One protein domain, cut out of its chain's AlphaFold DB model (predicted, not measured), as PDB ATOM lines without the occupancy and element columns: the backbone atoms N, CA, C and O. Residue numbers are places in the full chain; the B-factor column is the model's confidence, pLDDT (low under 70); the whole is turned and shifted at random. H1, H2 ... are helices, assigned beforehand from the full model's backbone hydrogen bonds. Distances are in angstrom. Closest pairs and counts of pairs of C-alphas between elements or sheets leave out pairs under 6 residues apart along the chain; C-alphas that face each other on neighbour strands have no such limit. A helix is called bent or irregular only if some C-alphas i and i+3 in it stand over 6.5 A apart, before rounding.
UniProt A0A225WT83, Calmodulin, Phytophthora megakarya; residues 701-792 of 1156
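What this domain is: This is residues 701 to 792 of the 1156 residues of the protein "Calmodulin" of Phytophthora megakarya (UniProt A0A225WT83). Helices H3, H4 and H5 form a loosely packed up-and-down bundle, and H1 and H2 make a V on one side of it, joined near the V's corner. H2 packs on H4, while H1 comes close to H3. The printed part has 92 residues with five named helices, H1 to H5 in order, and no named strand: all helix. It is compact, with a radius of gyration of the C-alphas of 12.5 A and spans of 34 by 33 by 19 A.

How they stand to each other: H1, residues 707 to 720, and H2, residues 724 to 738, only just touch, with 3 pairs of C-alphas within 8 A, and only at the corner; the closest C-alphas, of Ala 717 and Gln 727, are 6.2 A apart. Their steep tilt is 47 degrees, opposite ways. H3, residues 744 to 753, is close to H1 but not clearly touching, the C-alphas of Leu 710 and Gln 746 being 8.0 A apart. H4, residues 763 to 776, forms a helical hairpin with H3; they only just touch, with 3 pairs within 8 A, the closest C-alphas being those of Gly 747 and Leu 773, at 7.2 A. With residues 772 to 776 alone, H4 only just touches H2, with 3 such pairs, at a shallow tilt of 15 degrees, the same way; the closest C-alphas are those of Tyr 732 and Lys 772, at 7.4 A. H5, residues 780 to 790, touches H3, the closest C-alphas being those of Ala 744 and Leu 786, at 5.0 A. H2 and H5 are apart. Every O i to N i+4 pair is within hydrogen-bond range in H2, H3 and H5; in H1 it is 7 of 10 and in H4 8 of 10.

Where its parts are: H1 begins at C-alpha 707, (191.596, 235.750, 333.246), and spans 19.4 A; it is irregular, C-alphas 715 and 718 being 7.3 A apart. H2 spans 20.9 A, H3 14.5 A and H4 21.1 A; H4 is only just irregular, with C-alphas 772 and 775 6.8 A apart. H5 spans 15.3 A and ends at C-alpha 790, (200.507, 246.851, 347.898).

The domain as a whole: The C-alphas farthest apart, of Ser 702 and Ala 760, are 36.3 A apart. The printed part has no cut and no long link. The mean pLDDT of the printed part is 72.2, and 26 residues are under 70, among them 701 to 703 and 753 to 764.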
ATOM      1  N   ASP A 701     196.692 242.836 323.184       41.72
ATOM      2  CA  ASP A 701     195.830 242.120 324.142       41.72
ATOM      3  C   ASP A 701     196.001 240.580 324.074       41.72
ATOM      4  O   ASP A 701     195.619 239.858 324.985       41.72
ATOM      5  N   SER A 702     196.667 240.067 323.027       46.09
ATOM      6  CA  SER A 702     197.148 238.691 322.875       46.09
ATOM      7  C   SER A 702     198.293 238.255 323.813       46.09
ATOM      8  O   SER A 702     198.513 237.052 323.947       46.09
ATOM      9  N   LYS A 703     199.035 239.179 324.444       61.00
ATOM     10  CA  LYS A 703     200.129 238.908 325.405       61.00
ATOM     11  C   LYS A 703     199.763 239.216 326.862       61.00
ATOM     12  O   LYS A 703     200.555 238.903 327.755       61.00
ATOM     13  N   LEU A 704     198.607 239.830 327.119       72.19
ATOM     14  CA  LEU A 704     198.060 239.949 328.472       72.19
ATOM     15  C   LEU A 704     197.533 238.578 328.909       72.19
ATOM     16  O   LEU A 704     196.895 237.878 328.123       72.19
ATOM     17  N   MET A 705     197.815 238.162 330.145       75.25
ATOM     18  CA  MET A 705     197.331 236.880 330.659       75.25
ATOM     19  C   MET A 705     195.793 236.858 330.668       75.25
ATOM     20  O   MET A 705     195.192 237.687 331.352       75.25
ATOM     21  N   PRO A 706     195.131 235.918 329.962       79.75
ATOM     22  CA  PRO A 706     193.679 235.814 330.013       79.75
ATOM     23  C   PRO A 706     193.216 235.420 331.416       79.75
ATOM     24  O   PRO A 706     193.774 234.496 332.019       79.75
ATOM     25  N   ASP A 707     192.134 236.026 331.904       73.75
ATOM     26  CA  ASP A 707     191.596 235.750 333.246       73.75
ATOM     27  C   ASP A 707     191.223 234.274 333.449       73.75
ATOM     28  O   ASP A 707     191.312 233.733 334.553       73.75
ATOM     29  N   THR A 708     190.871 233.570 332.370       74.12
ATOM     30  CA  THR A 708     190.607 232.123 332.380       74.12
ATOM     31  C   THR A 708     191.865 231.301 332.662       74.12
ATOM     32  O   THR A 708     191.797 230.290 333.364       74.12
ATOM     33  N   MET A 709     193.021 231.732 332.151       72.12
ATOM     34  CA  MET A 709     194.313 231.102 332.410       72.12
ATOM     35  C   MET A 709     194.766 231.390 333.842       72.12
ATOM     36  O   MET A 709     195.200 230.464 334.528       72.12
ATOM     37  N   LEU A 710     194.598 232.629 334.319       76.81
ATOM     38  CA  LEU A 710     194.901 233.005 335.702       76.81
ATOM     39  C   LEU A 710     194.035 232.207 336.682       76.81
ATOM     40  O   LEU A 710     194.555 231.592 337.606       76.81
ATOM     41  N   SER A 711     192.732 232.111 336.420       73.31
ATOM     42  CA  SER A 711     191.790 231.330 337.230       73.31
ATOM     43  C   SER A 711     192.143 229.842 337.260       73.31
ATOM     44  O   SER A 711     192.100 229.218 338.316       73.31
ATOM     45  N   ARG A 712     192.547 229.254 336.125       74.94
ATOM     46  CA  ARG A 712     193.002 227.853 336.065       74.94
ATOM     47  C   ARG A 712     194.311 227.634 336.815       74.94
ATOM     48  O   ARG A 712     194.422 226.647 337.535       74.94
ATOM     49  N   PHE A 713     195.276 228.546 336.677       73.31
ATOM     50  CA  PHE A 713     196.512 228.500 337.456       73.31
ATOM     51  C   PHE A 713     196.199 228.572 338.950       73.31
ATOM     52  O   PHE A 713     196.642 227.727 339.716       73.31
ATOM     53  N   LEU A 714     195.357 229.519 339.354       69.56
ATOM     54  CA  LEU A 714     194.897 229.667 340.724       69.56
ATOM     55  C   LEU A 714     194.207 228.380 341.221       69.56
ATOM     56  O   LEU A 714     194.487 227.923 342.326       69.56
ATOM     57  N   ILE A 715     193.340 227.741 340.445       75.81
ATOM     58  CA  ILE A 715     192.681 226.492 340.870       75.81
ATOM     59  C   ILE A 715     193.693 225.344 341.031       75.81
ATOM     60  O   ILE A 715     193.591 224.574 341.985       75.81
ATOM     61  N   ASN A 716     194.696 225.268 340.156       72.06
ATOM     62  CA  ASN A 716     195.658 224.165 340.110       72.06
ATOM     63  C   ASN A 716     196.938 224.401 340.933       72.06
ATOM     64  O   ASN A 716     197.658 223.457 341.218       72.06
ATOM     65  N   ALA A 717     197.245 225.623 341.368       64.94
ATOM     66  CA  ALA A 717     198.453 225.923 342.144       64.94
ATOM     67  C   ALA A 717     198.655 225.019 343.388       64.94
ATOM     68  O   ALA A 717     199.785 224.576 343.609       64.94
ATOM     69  N   PRO A 718     197.608 224.644 344.160       67.38
ATOM     70  CA  PRO A 718     197.748 223.731 345.299       67.38
ATOM     71  C   PRO A 718     198.134 222.294 344.925       67.38
ATOM     72  O   PRO A 718     198.610 221.560 345.790       67.38
ATOM     73  N   SER A 719     197.910 221.869 343.673       69.69
ATOM     74  CA  SER A 719     198.323 220.542 343.199       69.69
ATOM     75  C   SER A 719     199.781 220.504 342.728       69.69
ATOM     76  O   SER A 719     200.339 219.415 342.626       69.69
ATOM     77  N   ILE A 720     200.409 221.665 342.499       62.91
ATOM     78  CA  ILE A 720     201.819 221.791 342.091       62.91
ATOM     79  C   ILE A 720     202.754 221.691 343.306       62.91
ATOM     80  O   ILE A 720     203.718 220.932 343.287       62.91
ATOM     81  N   SER A 721     202.466 222.424 344.383       70.69
ATOM     82  CA  SER A 721     203.165 222.308 345.674       70.69
ATOM     83  C   SER A 721     202.231 222.746 346.801       70.69
ATOM     84  O   SER A 721     201.309 223.519 346.573       70.69
ATOM     85  N   ARG A 722     202.456 222.284 348.037       67.75
ATOM     86  CA  ARG A 722     201.775 222.834 349.229       67.75
ATOM     87  C   ARG A 722     202.437 224.122 349.728       67.75
ATOM     88  O   ARG A 722     201.831 224.847 350.512       67.75
ATOM     89  N   ASN A 723     203.665 224.395 349.288       72.44
ATOM     90  CA  ASN A 723     204.436 225.562 349.681       72.44
ATOM     91  C   ASN A 723     204.142 226.748 348.748       72.44
ATOM     92  O   ASN A 723     204.381 226.681 347.543       72.44
ATOM     93  N   ILE A 724     203.641 227.846 349.317       64.75
ATOM     94  CA  ILE A 724     203.239 229.049 348.574       64.75
ATOM     95  C   ILE A 724     204.439 229.667 347.843       64.75
ATOM     96  O   ILE A 724     204.289 230.093 346.705       64.75
ATOM     97  N   THR A 725     205.643 229.655 348.426       66.00
ATOM     98  CA  THR A 725     206.828 230.245 347.774       66.00
ATOM     99  C   THR A 725     207.252 229.473 346.522       66.00
ATOM    100  O   THR A 725     207.598 230.072 345.507       66.00
ATOM    101  N   GLU A 726     207.149 228.144 346.541       71.56
ATOM    102  CA  GLU A 726     207.451 227.304 345.374       71.56
ATOM    103  C   GLU A 726     206.413 227.481 344.261       71.56
ATOM    104  O   GLU A 726     206.775 227.548 343.088       71.56
ATOM    105  N   GLN A 727     205.131 227.627 344.619       70.12
ATOM    106  CA  GLN A 727     204.082 227.962 343.649       70.12
ATOM    107  C   GLN A 727     204.370 229.300 342.957       70.12
ATOM    108  O   GLN A 727     204.138 229.439 341.756       70.12
ATOM    109  N   THR A 728     204.880 230.284 343.705       64.56
ATOM    110  CA  THR A 728     205.201 231.607 343.160       64.56
ATOM    111  C   THR A 728     206.420 231.585 342.262       64.56
ATOM    112  O   THR A 728     206.359 232.130 341.167       64.56
ATOM    113  N   ASP A 729     207.489 230.896 342.661       71.94
ATOM    114  CA  ASP A 729     208.683 230.761 341.827       71.94
ATOM    115  C   ASP A 729     208.374 229.993 340.538       71.94
ATOM    116  O   ASP A 729     208.812 230.403 339.466       71.94
ATOM    117  N   PHE A 730     207.524 228.963 340.605       76.69
ATOM    118  CA  PHE A 730     207.024 228.277 339.416       76.69
ATOM    119  C   PHE A 730     206.234 229.216 338.493       76.69
ATOM    120  O   PHE A 730     206.489 229.246 337.290       76.69
ATOM    121  N   LEU A 731     205.316 230.024 339.035       72.19
ATOM    122  CA  LEU A 731     204.568 231.003 338.242       72.19
ATOM    123  C   LEU A 731     205.494 232.029 337.584       72.19
ATOM    124  O   LEU A 731     205.306 232.355 336.414       72.19
ATOM    125  N   TYR A 732     206.491 232.533 338.313       73.00
ATOM    126  CA  TYR A 732     207.454 233.485 337.768       73.00
ATOM    127  C   TYR A 732     208.280 232.862 336.641       73.00
ATOM    128  O   TYR A 732     208.474 233.514 335.616       73.00
ATOM    129  N   THR A 733     208.697 231.600 336.769       75.88
ATOM    130  CA  THR A 733     209.366 230.866 335.685       75.88
ATOM    131  C   THR A 733     208.452 230.712 334.471       75.88
ATOM    132  O   THR A 733     208.861 231.047 333.362       75.88
ATOM    133  N   VAL A 734     207.190 230.320 334.671       74.12
ATOM    134  CA  VAL A 734     206.214 230.174 333.578       74.12
ATOM    135  C   VAL A 734     205.956 231.506 332.872       74.12
ATOM    136  O   VAL A 734     205.978 231.549 331.647       74.12
ATOM    137  N   LEU A 735     205.764 232.602 333.613       73.38
ATOM    138  CA  LEU A 735     205.581 233.943 333.039       73.38
ATOM    139  C   LEU A 735     206.833 234.424 332.290       73.38
ATOM    140  O   LEU A 735     206.728 235.126 331.280       73.38
ATOM    141  N   ASN A 736     208.020 234.052 332.777       69.94
ATOM    142  CA  ASN A 736     209.282 234.373 332.124       69.94
ATOM    143  C   ASN A 736     209.463 233.611 330.805       69.94
ATOM    144  O   ASN A 736     209.895 234.222 329.830       69.94
ATOM    145  N   GLU A 737     209.098 232.328 330.758       73.69
ATOM    146  CA  GLU A 737     209.164 231.496 329.549       73.69
ATOM    147  C   GLU A 737     208.068 231.843 328.534       73.69
ATOM    148  O   GLU A 737     208.318 231.862 327.329       73.69
ATOM    149  N   SER A 738     206.857 232.155 329.001       70.56
ATOM    150  CA  SER A 738     205.715 232.449 328.132       70.56
ATOM    151  C   SER A 738     205.736 233.867 327.556       70.56
ATOM    152  O   SER A 738     205.043 234.143 326.577       70.56
ATOM    153  N   GLY A 739     206.497 234.786 328.163       70.19
ATOM    154  CA  GLY A 739     206.559 236.189 327.746       70.19
ATOM    155  C   GLY A 739     205.239 236.950 327.923       70.19
ATOM    156  O   GLY A 739     205.010 237.940 327.224       70.19
ATOM    157  N   MET A 740     204.375 236.481 328.830       79.06
ATOM    158  CA  MET A 740     203.068 237.079 329.121       79.06
ATOM    159  C   MET A 740     203.199 238.218 330.141       79.06
ATOM    160  O   MET A 740     204.086 238.202 330.999       79.06
ATOM    161  N   TYR A 741     202.294 239.194 330.060       81.56
ATOM    162  CA  TYR A 741     202.209 240.328 330.984       81.56
ATOM    163  C   TYR A 741     200.943 240.255 331.849       81.56
ATOM    164  O   TYR A 741     199.974 239.583 331.493       81.56
ATOM    165  N   LEU A 742     200.962 240.958 332.981       82.81
ATOM    166  CA  LEU A 742     199.864 241.057 333.949       82.81
ATOM    167  C   LEU A 742     199.377 242.510 334.079       82.81
ATOM    168  O   LEU A 742     200.172 243.446 333.952       82.81
ATOM    169  N   SER A 743     198.095 242.704 334.385       84.31
ATOM    170  CA  SER A 743     197.571 243.997 334.859       84.31
ATOM    171  C   SER A 743     197.863 244.209 336.354       84.31
ATOM    172  O   SER A 743     198.214 243.259 337.065       84.31
ATOM    173  N   ALA A 744     197.687 245.434 336.871       79.19
ATOM    174  CA  ALA A 744     197.825 245.690 338.307       79.19
ATOM    175  C   ALA A 744     196.826 244.864 339.133       79.19
ATOM    176  O   ALA A 744     197.204 244.277 340.143       79.19
ATOM    177  N   SER A 745     195.575 244.745 338.674       80.31
ATOM    178  CA  SER A 745     194.539 243.961 339.361       80.31
ATOM    179  C   SER A 745     194.857 242.462 339.395       80.31
ATOM    180  O   SER A 745     194.692 241.821 340.432       80.31
ATOM    181  N   GLN A 746     195.373 241.898 338.300       82.06
ATOM    182  CA  GLN A 746     195.799 240.497 338.245       82.06
ATOM    183  C   GLN A 746     197.019 240.241 339.146       82.06
ATOM    184  O   GLN A 746     197.079 239.228 339.846       82.06
ATOM    185  N   GLY A 747     197.980 241.171 339.171       79.81
ATOM    186  CA  GLY A 747     199.132 241.116 340.075       79.81
ATOM    187  C   GLY A 747     198.730 241.171 341.553       79.81
ATOM    188  O   GLY A 747     199.250 240.414 342.370       79.81
ATOM    189  N   GLU A 748     197.754 242.010 341.892       79.75
ATOM    190  CA  GLU A 748     197.199 242.136 343.241       79.75
ATOM    191  C   GLU A 748     196.459 240.866 343.686       79.75
ATOM    192  O   GLU A 748     196.682 240.378 344.795       79.75
ATOM    193  N   GLN A 749     195.645 240.264 342.810       78.25
ATOM    194  CA  GLN A 749     194.977 238.980 343.072       78.25
ATOM    195  C   GLN A 749     195.971 237.837 343.338       78.25
ATOM    196  O   GLN A 749     195.713 236.954 344.161       78.25
ATOM    197  N   LEU A 750     197.126 237.854 342.669       75.12
ATOM    198  CA  LEU A 750     198.197 236.887 342.906       75.12
ATOM    199  C   LEU A 750     198.884 237.102 344.259       75.12
ATOM    200  O   LEU A 750     199.176 236.125 344.950       75.12
ATOM    201  N   LEU A 751     199.124 238.355 344.651       73.94
ATOM    202  CA  LEU A 751     199.755 238.698 345.930       73.94
ATOM    203  C   LEU A 751     198.803 238.494 347.123       73.94
ATOM    204  O   LEU A 751     199.228 238.030 348.181       73.94
ATOM    205  N   SER A 752     197.506 238.768 346.972       72.62
ATOM    206  CA  SER A 752     196.520 238.604 348.050       72.62
ATOM    207  C   SER A 752     196.340 237.145 348.468       72.62
ATOM    208  O   SER A 752     196.292 236.839 349.659       72.62
ATOM    209  N   ARG A 753     196.371 236.212 347.511       67.00
ATOM    210  CA  ARG A 753     196.297 234.772 347.786       67.00
ATOM    211  C   ARG A 753     197.511 234.215 348.532       67.00
ATOM    212  O   ARG A 753     197.383 233.237 349.265       67.00
ATOM    213  N   GLN A 754     198.679 234.833 348.379       59.28
ATOM    214  CA  GLN A 754     199.884 234.446 349.121       59.28
ATOM    215  C   GLN A 754     199.815 234.857 350.606       59.28
ATOM    216  O   GLN A 754     200.766 234.632 351.350       59.28
ATOM    217  N   GLY A 755     198.723 235.509 351.032       56.53
ATOM    218  CA  GLY A 755     198.607 236.175 352.330       56.53
ATOM    219  C   GLY A 755     199.390 237.488 352.396       56.53
ATOM    220  O   GLY A 755     199.331 238.186 353.398       56.53
ATOM    221  N   VAL A 756     200.098 237.850 351.322       54.88
ATOM    222  CA  VAL A 756     201.071 238.946 351.265       54.88
ATOM    223  C   VAL A 756     200.404 240.330 351.255       54.88
ATOM    224  O   VAL A 756     201.004 241.291 351.728       54.88
ATOM    225  N   ALA A 757     199.157 240.438 350.786       48.34
ATOM    226  CA  ALA A 757     198.369 241.675 350.874       48.34
ATOM    227  C   ALA A 757     197.726 241.902 352.261       48.34
ATOM    228  O   ALA A 757     197.164 242.964 352.510       48.34
ATOM    229  N   SER A 758     197.802 240.928 353.178       52.94
ATOM    230  CA  SER A 758     197.363 241.111 354.565       52.94
ATOM    231  C   SER A 758     198.450 241.830 355.365       52.94
ATOM    232  O   SER A 758     199.625 241.468 355.282       52.94
ATOM    233  N   SER A 759     198.070 242.800 356.204       52.91
ATOM    234  CA  SER A 759     198.984 243.511 357.119       52.91
ATOM    235  C   SER A 759     199.717 242.594 358.116       52.91
ATOM    236  O   SER A 759     200.621 243.046 358.815       52.91
ATOM    237  N   ALA A 760     199.357 241.305 358.174       48.22
ATOM    238  CA  ALA A 760     199.950 240.290 359.039       48.22
ATOM    239  C   ALA A 760     201.270 239.671 358.519       48.22
ATOM    240  O   ALA A 760     201.969 239.005 359.286       48.22
ATOM    241  N   VAL A 761     201.635 239.845 357.240       59.81
ATOM    242  CA  VAL A 761     202.870 239.269 356.663       59.81
ATOM    243  C   VAL A 761     204.071 240.196 356.859       59.81
ATOM    244  O   VAL A 761     203.960 241.413 356.736       59.81
ATOM    245  N   ARG A 762     205.253 239.614 357.132       63.16
ATOM    246  CA  ARG A 762     206.507 240.373 357.277       63.16
ATOM    247  C   ARG A 762     206.748 241.262 356.040       63.16
ATOM    248  O   ARG A 762     206.818 240.714 354.934       63.16
ATOM    249  N   PRO A 763     206.966 242.581 356.211       65.19
ATOM    250  CA  PRO A 763     207.124 243.528 355.105       65.19
ATOM    251  C   PRO A 763     208.197 243.129 354.077       65.19
ATOM    252  O   PRO A 763     207.991 243.293 352.876       65.19
ATOM    253  N   GLY A 764     209.304 242.513 354.514       67.62
ATOM    254  CA  GLY A 764     210.380 242.053 353.623       67.62
ATOM    255  C   GLY A 764     209.930 241.018 352.579       67.62
ATOM    256  O   GLY A 764     210.241 241.155 351.396       67.62
ATOM    257  N   ARG A 765     209.108 240.031 352.967       71.00
ATOM    258  CA  ARG A 765     208.591 239.000 352.039       71.00
ATOM    259  C   ARG A 765     207.588 239.565 351.036       71.00
ATOM    260  O   ARG A 765     207.541 239.117 349.887       71.00
ATOM    261  N   ARG A 766     206.811 240.567 351.457       77.06
ATOM    262  CA  ARG A 766     205.886 241.293 350.581       77.06
ATOM    263  C   ARG A 766     206.627 242.043 349.487       77.06
ATOM    264  O   ARG A 766     206.308 241.887 348.311       77.06
ATOM    265  N   LEU A 767     207.654 242.793 349.873       77.38
ATOM    266  CA  LEU A 767     208.461 243.576 348.944       77.38
ATOM    267  C   LEU A 767     209.280 242.690 347.997       77.38
ATOM    268  O   LEU A 767     209.370 243.005 346.813       77.38
ATOM    269  N   ALA A 768     209.785 241.547 348.470       75.00
ATOM    270  CA  ALA A 768     210.472 240.567 347.626       75.00
ATOM    271  C   ALA A 768     209.554 239.978 346.536       75.00
ATOM    272  O   ALA A 768     209.951 239.851 345.376       75.00
ATOM    273  N   SER A 769     208.304 239.658 346.886       77.44
ATOM    274  CA  SER A 769     207.314 239.113 345.941       77.44
ATOM    275  C   SER A 769     206.852 240.171 344.931       77.44
ATOM    276  O   SER A 769     206.719 239.893 343.738       77.44
ATOM    277  N   LEU A 770     206.689 241.418 345.387       82.44
ATOM    278  CA  LEU A 770     206.391 242.565 344.530       82.44
ATOM    279  C   LEU A 770     207.536 242.849 343.539       82.44
ATOM    280  O   LEU A 770     207.282 243.050 342.351       82.44
ATOM    281  N   ALA A 771     208.795 242.790 343.990       80.44
ATOM    282  CA  ALA A 771     209.973 242.978 343.141       80.44
ATOM    283  C   ALA A 771     210.045 241.951 341.996       80.44
ATOM    284  O   ALA A 771     210.362 242.315 340.866       80.44
ATOM    285  N   LYS A 772     209.690 240.685 342.247       80.81
ATOM    286  CA  LYS A 772     209.656 239.642 341.205       80.81
ATOM    287  C   LYS A 772     208.562 239.871 340.152       80.81
ATOM    288  O   LYS A 772     208.734 239.475 339.002       80.81
ATOM    289  N   LEU A 773     207.451 240.512 340.523       82.50
ATOM    290  CA  LEU A 773     206.271 240.665 339.663       82.50
ATOM    291  C   LEU A 773     206.312 241.934 338.791       82.50
ATOM    292  O   LEU A 773     205.857 241.915 337.647       82.50
ATOM    293  N   LEU A 774     206.908 243.025 339.287       83.62
ATOM    294  CA  LEU A 774     206.966 244.320 338.586       83.62
ATOM    295  C   LEU A 774     207.530 244.267 337.149       83.62
ATOM    296  O   LEU A 774     206.940 244.904 336.270       83.62
ATOM    297  N   PRO A 775     208.582 243.481 336.837       82.56
ATOM    298  CA  PRO A 775     209.097 243.328 335.473       82.56
ATOM    299  C   PRO A 775     208.135 242.647 334.486       82.56
ATOM    300  O   PRO A 775     208.432 242.614 333.285       82.56
ATOM    301  N   ARG A 776     206.974 242.152 334.939       83.50
ATOM    302  CA  ARG A 776     205.920 241.533 334.113       83.50
ATOM    303  C   ARG A 776     204.585 242.282 334.128       83.50
ATOM    304  O   ARG A 776     203.653 241.843 333.466       83.50
ATOM    305  N   ILE A 777     204.495 243.439 334.784       82.25
ATOM    306  CA  ILE A 777     203.312 244.305 334.671       82.25
ATOM    307  C   ILE A 777     203.306 245.030 333.327       82.25
ATOM    308  O   ILE A 777     204.354 245.517 332.912       82.25
ATOM    309  N   ILE A 778     202.153 245.087 332.662       79.06
ATOM    310  CA  ILE A 778     202.004 245.557 331.279       79.06
ATOM    311  C   ILE A 778     202.654 246.927 331.031       79.06
ATOM    312  O   ILE A 778     203.534 247.021 330.180       79.06
ATOM    313  N   ASP A 779     202.325 247.931 331.850       76.31
ATOM    314  CA  ASP A 779     202.771 249.316 331.684       76.31
ATOM    315  C   ASP A 779     203.304 249.920 332.989       76.31
ATOM    316  O   ASP A 779     202.952 249.502 334.092       76.31
ATOM    317  N   HIS A 780     204.119 250.974 332.872       75.88
ATOM    318  CA  HIS A 780     204.671 251.705 334.021       75.88
ATOM    319  C   HIS A 780     203.584 252.331 334.920       75.88
ATOM    320  O   HIS A 780     203.772 252.446 336.129       75.88
ATOM    321  N   ARG A 781     202.424 252.696 334.353       79.06
ATOM    322  CA  ARG A 781     201.271 253.227 335.107       79.06
ATOM    323  C   ARG A 781     200.604 252.157 335.965       79.06
ATOM    324  O   ARG A 781     200.345 252.391 337.139       79.06
ATOM    325  N   GLU A 782     200.384 250.977 335.391       81.25
ATOM    326  CA  GLU A 782     199.865 249.804 336.101       81.25
ATOM    327  C   GLU A 782     200.863 249.337 337.170       81.25
ATOM    328  O   GLU A 782     200.474 248.986 338.280       81.25
ATOM    329  N   ALA A 783     202.166 249.403 336.881       81.44
ATOM    330  CA  ALA A 783     203.209 249.060 337.842       81.44
ATOM    331  C   ALA A 783     203.236 250.037 339.030       81.44
ATOM    332  O   ALA A 783     203.274 249.594 340.176       81.44
ATOM    333  N   SER A 784     203.154 251.351 338.782       78.25
ATOM    334  CA  SER A 784     203.003 252.363 339.841       78.25
ATOM    335  C   SER A 784     201.699 252.162 340.622       78.25
ATOM    336  O   SER A 784     201.743 252.142 341.849       78.25
ATOM    337  N   SER A 785     200.572 251.886 339.950       80.06
ATOM    338  CA  SER A 785     199.295 251.578 340.613       80.06
ATOM    339  C   SER A 785     199.405 250.359 341.536       80.06
ATOM    340  O   SER A 785     198.974 250.430 342.684       80.06
ATOM    341  N   LEU A 786     200.043 249.272 341.092       80.69
ATOM    342  CA  LEU A 786     200.272 248.085 341.917       80.69
ATOM    343  C   LEU A 786     201.153 248.392 343.139       80.69
ATOM    344  O   LEU A 786     200.831 247.962 344.244       80.69
ATOM    345  N   VAL A 787     202.245 249.148 342.967       79.62
ATOM    346  CA  VAL A 787     203.107 249.558 344.094       79.62
ATOM    347  C   VAL A 787     202.310 250.391 345.097       79.62
ATOM    348  O   VAL A 787     202.429 250.162 346.298       79.62
ATOM    349  N   THR A 788     201.474 251.319 344.628       77.31
ATOM    350  CA  THR A 788     200.628 252.152 345.493       77.31
ATOM    351  C   THR A 788     199.600 251.331 346.274       77.31
ATOM    352  O   THR A 788     199.372 251.647 347.435       77.31
ATOM    353  N   ARG A 789     199.030 250.270 345.681       76.62
ATOM    354  CA  ARG A 789     198.044 249.384 346.336       76.62
ATOM    355  C   ARG A 789     198.652 248.401 347.341       76.62
ATOM    356  O   ARG A 789     197.997 248.038 348.307       76.62
ATOM    357  N   VAL A 790     199.882 247.933 347.104       73.50
ATOM    358  CA  VAL A 790     200.507 246.851 347.898       73.50
ATOM    359  C   VAL A 790     201.347 247.372 349.071       73.50
ATOM    360  O   VAL A 790     201.499 246.677 350.077       73.50
ATOM    361  N   VAL A 791     201.931 248.565 348.943       72.56
ATOM    362  CA  VAL A 791     202.790 249.169 349.972       72.56
ATOM    363  C   VAL A 791     201.956 249.714 351.142       72.56
ATOM    364  O   VAL A 791     200.897 250.296 350.930       72.56
ATOM    365  N   ASP A 792     202.456 249.582 352.379       67.94
ATOM    366  CA  ASP A 792     201.780 250.122 353.571       67.94
ATOM    367  C   ASP A 792     201.672 251.657 353.524       67.94
ATOM    368  O   ASP A 792     202.661 252.368 353.326       67.94
TER     369      ASP A 792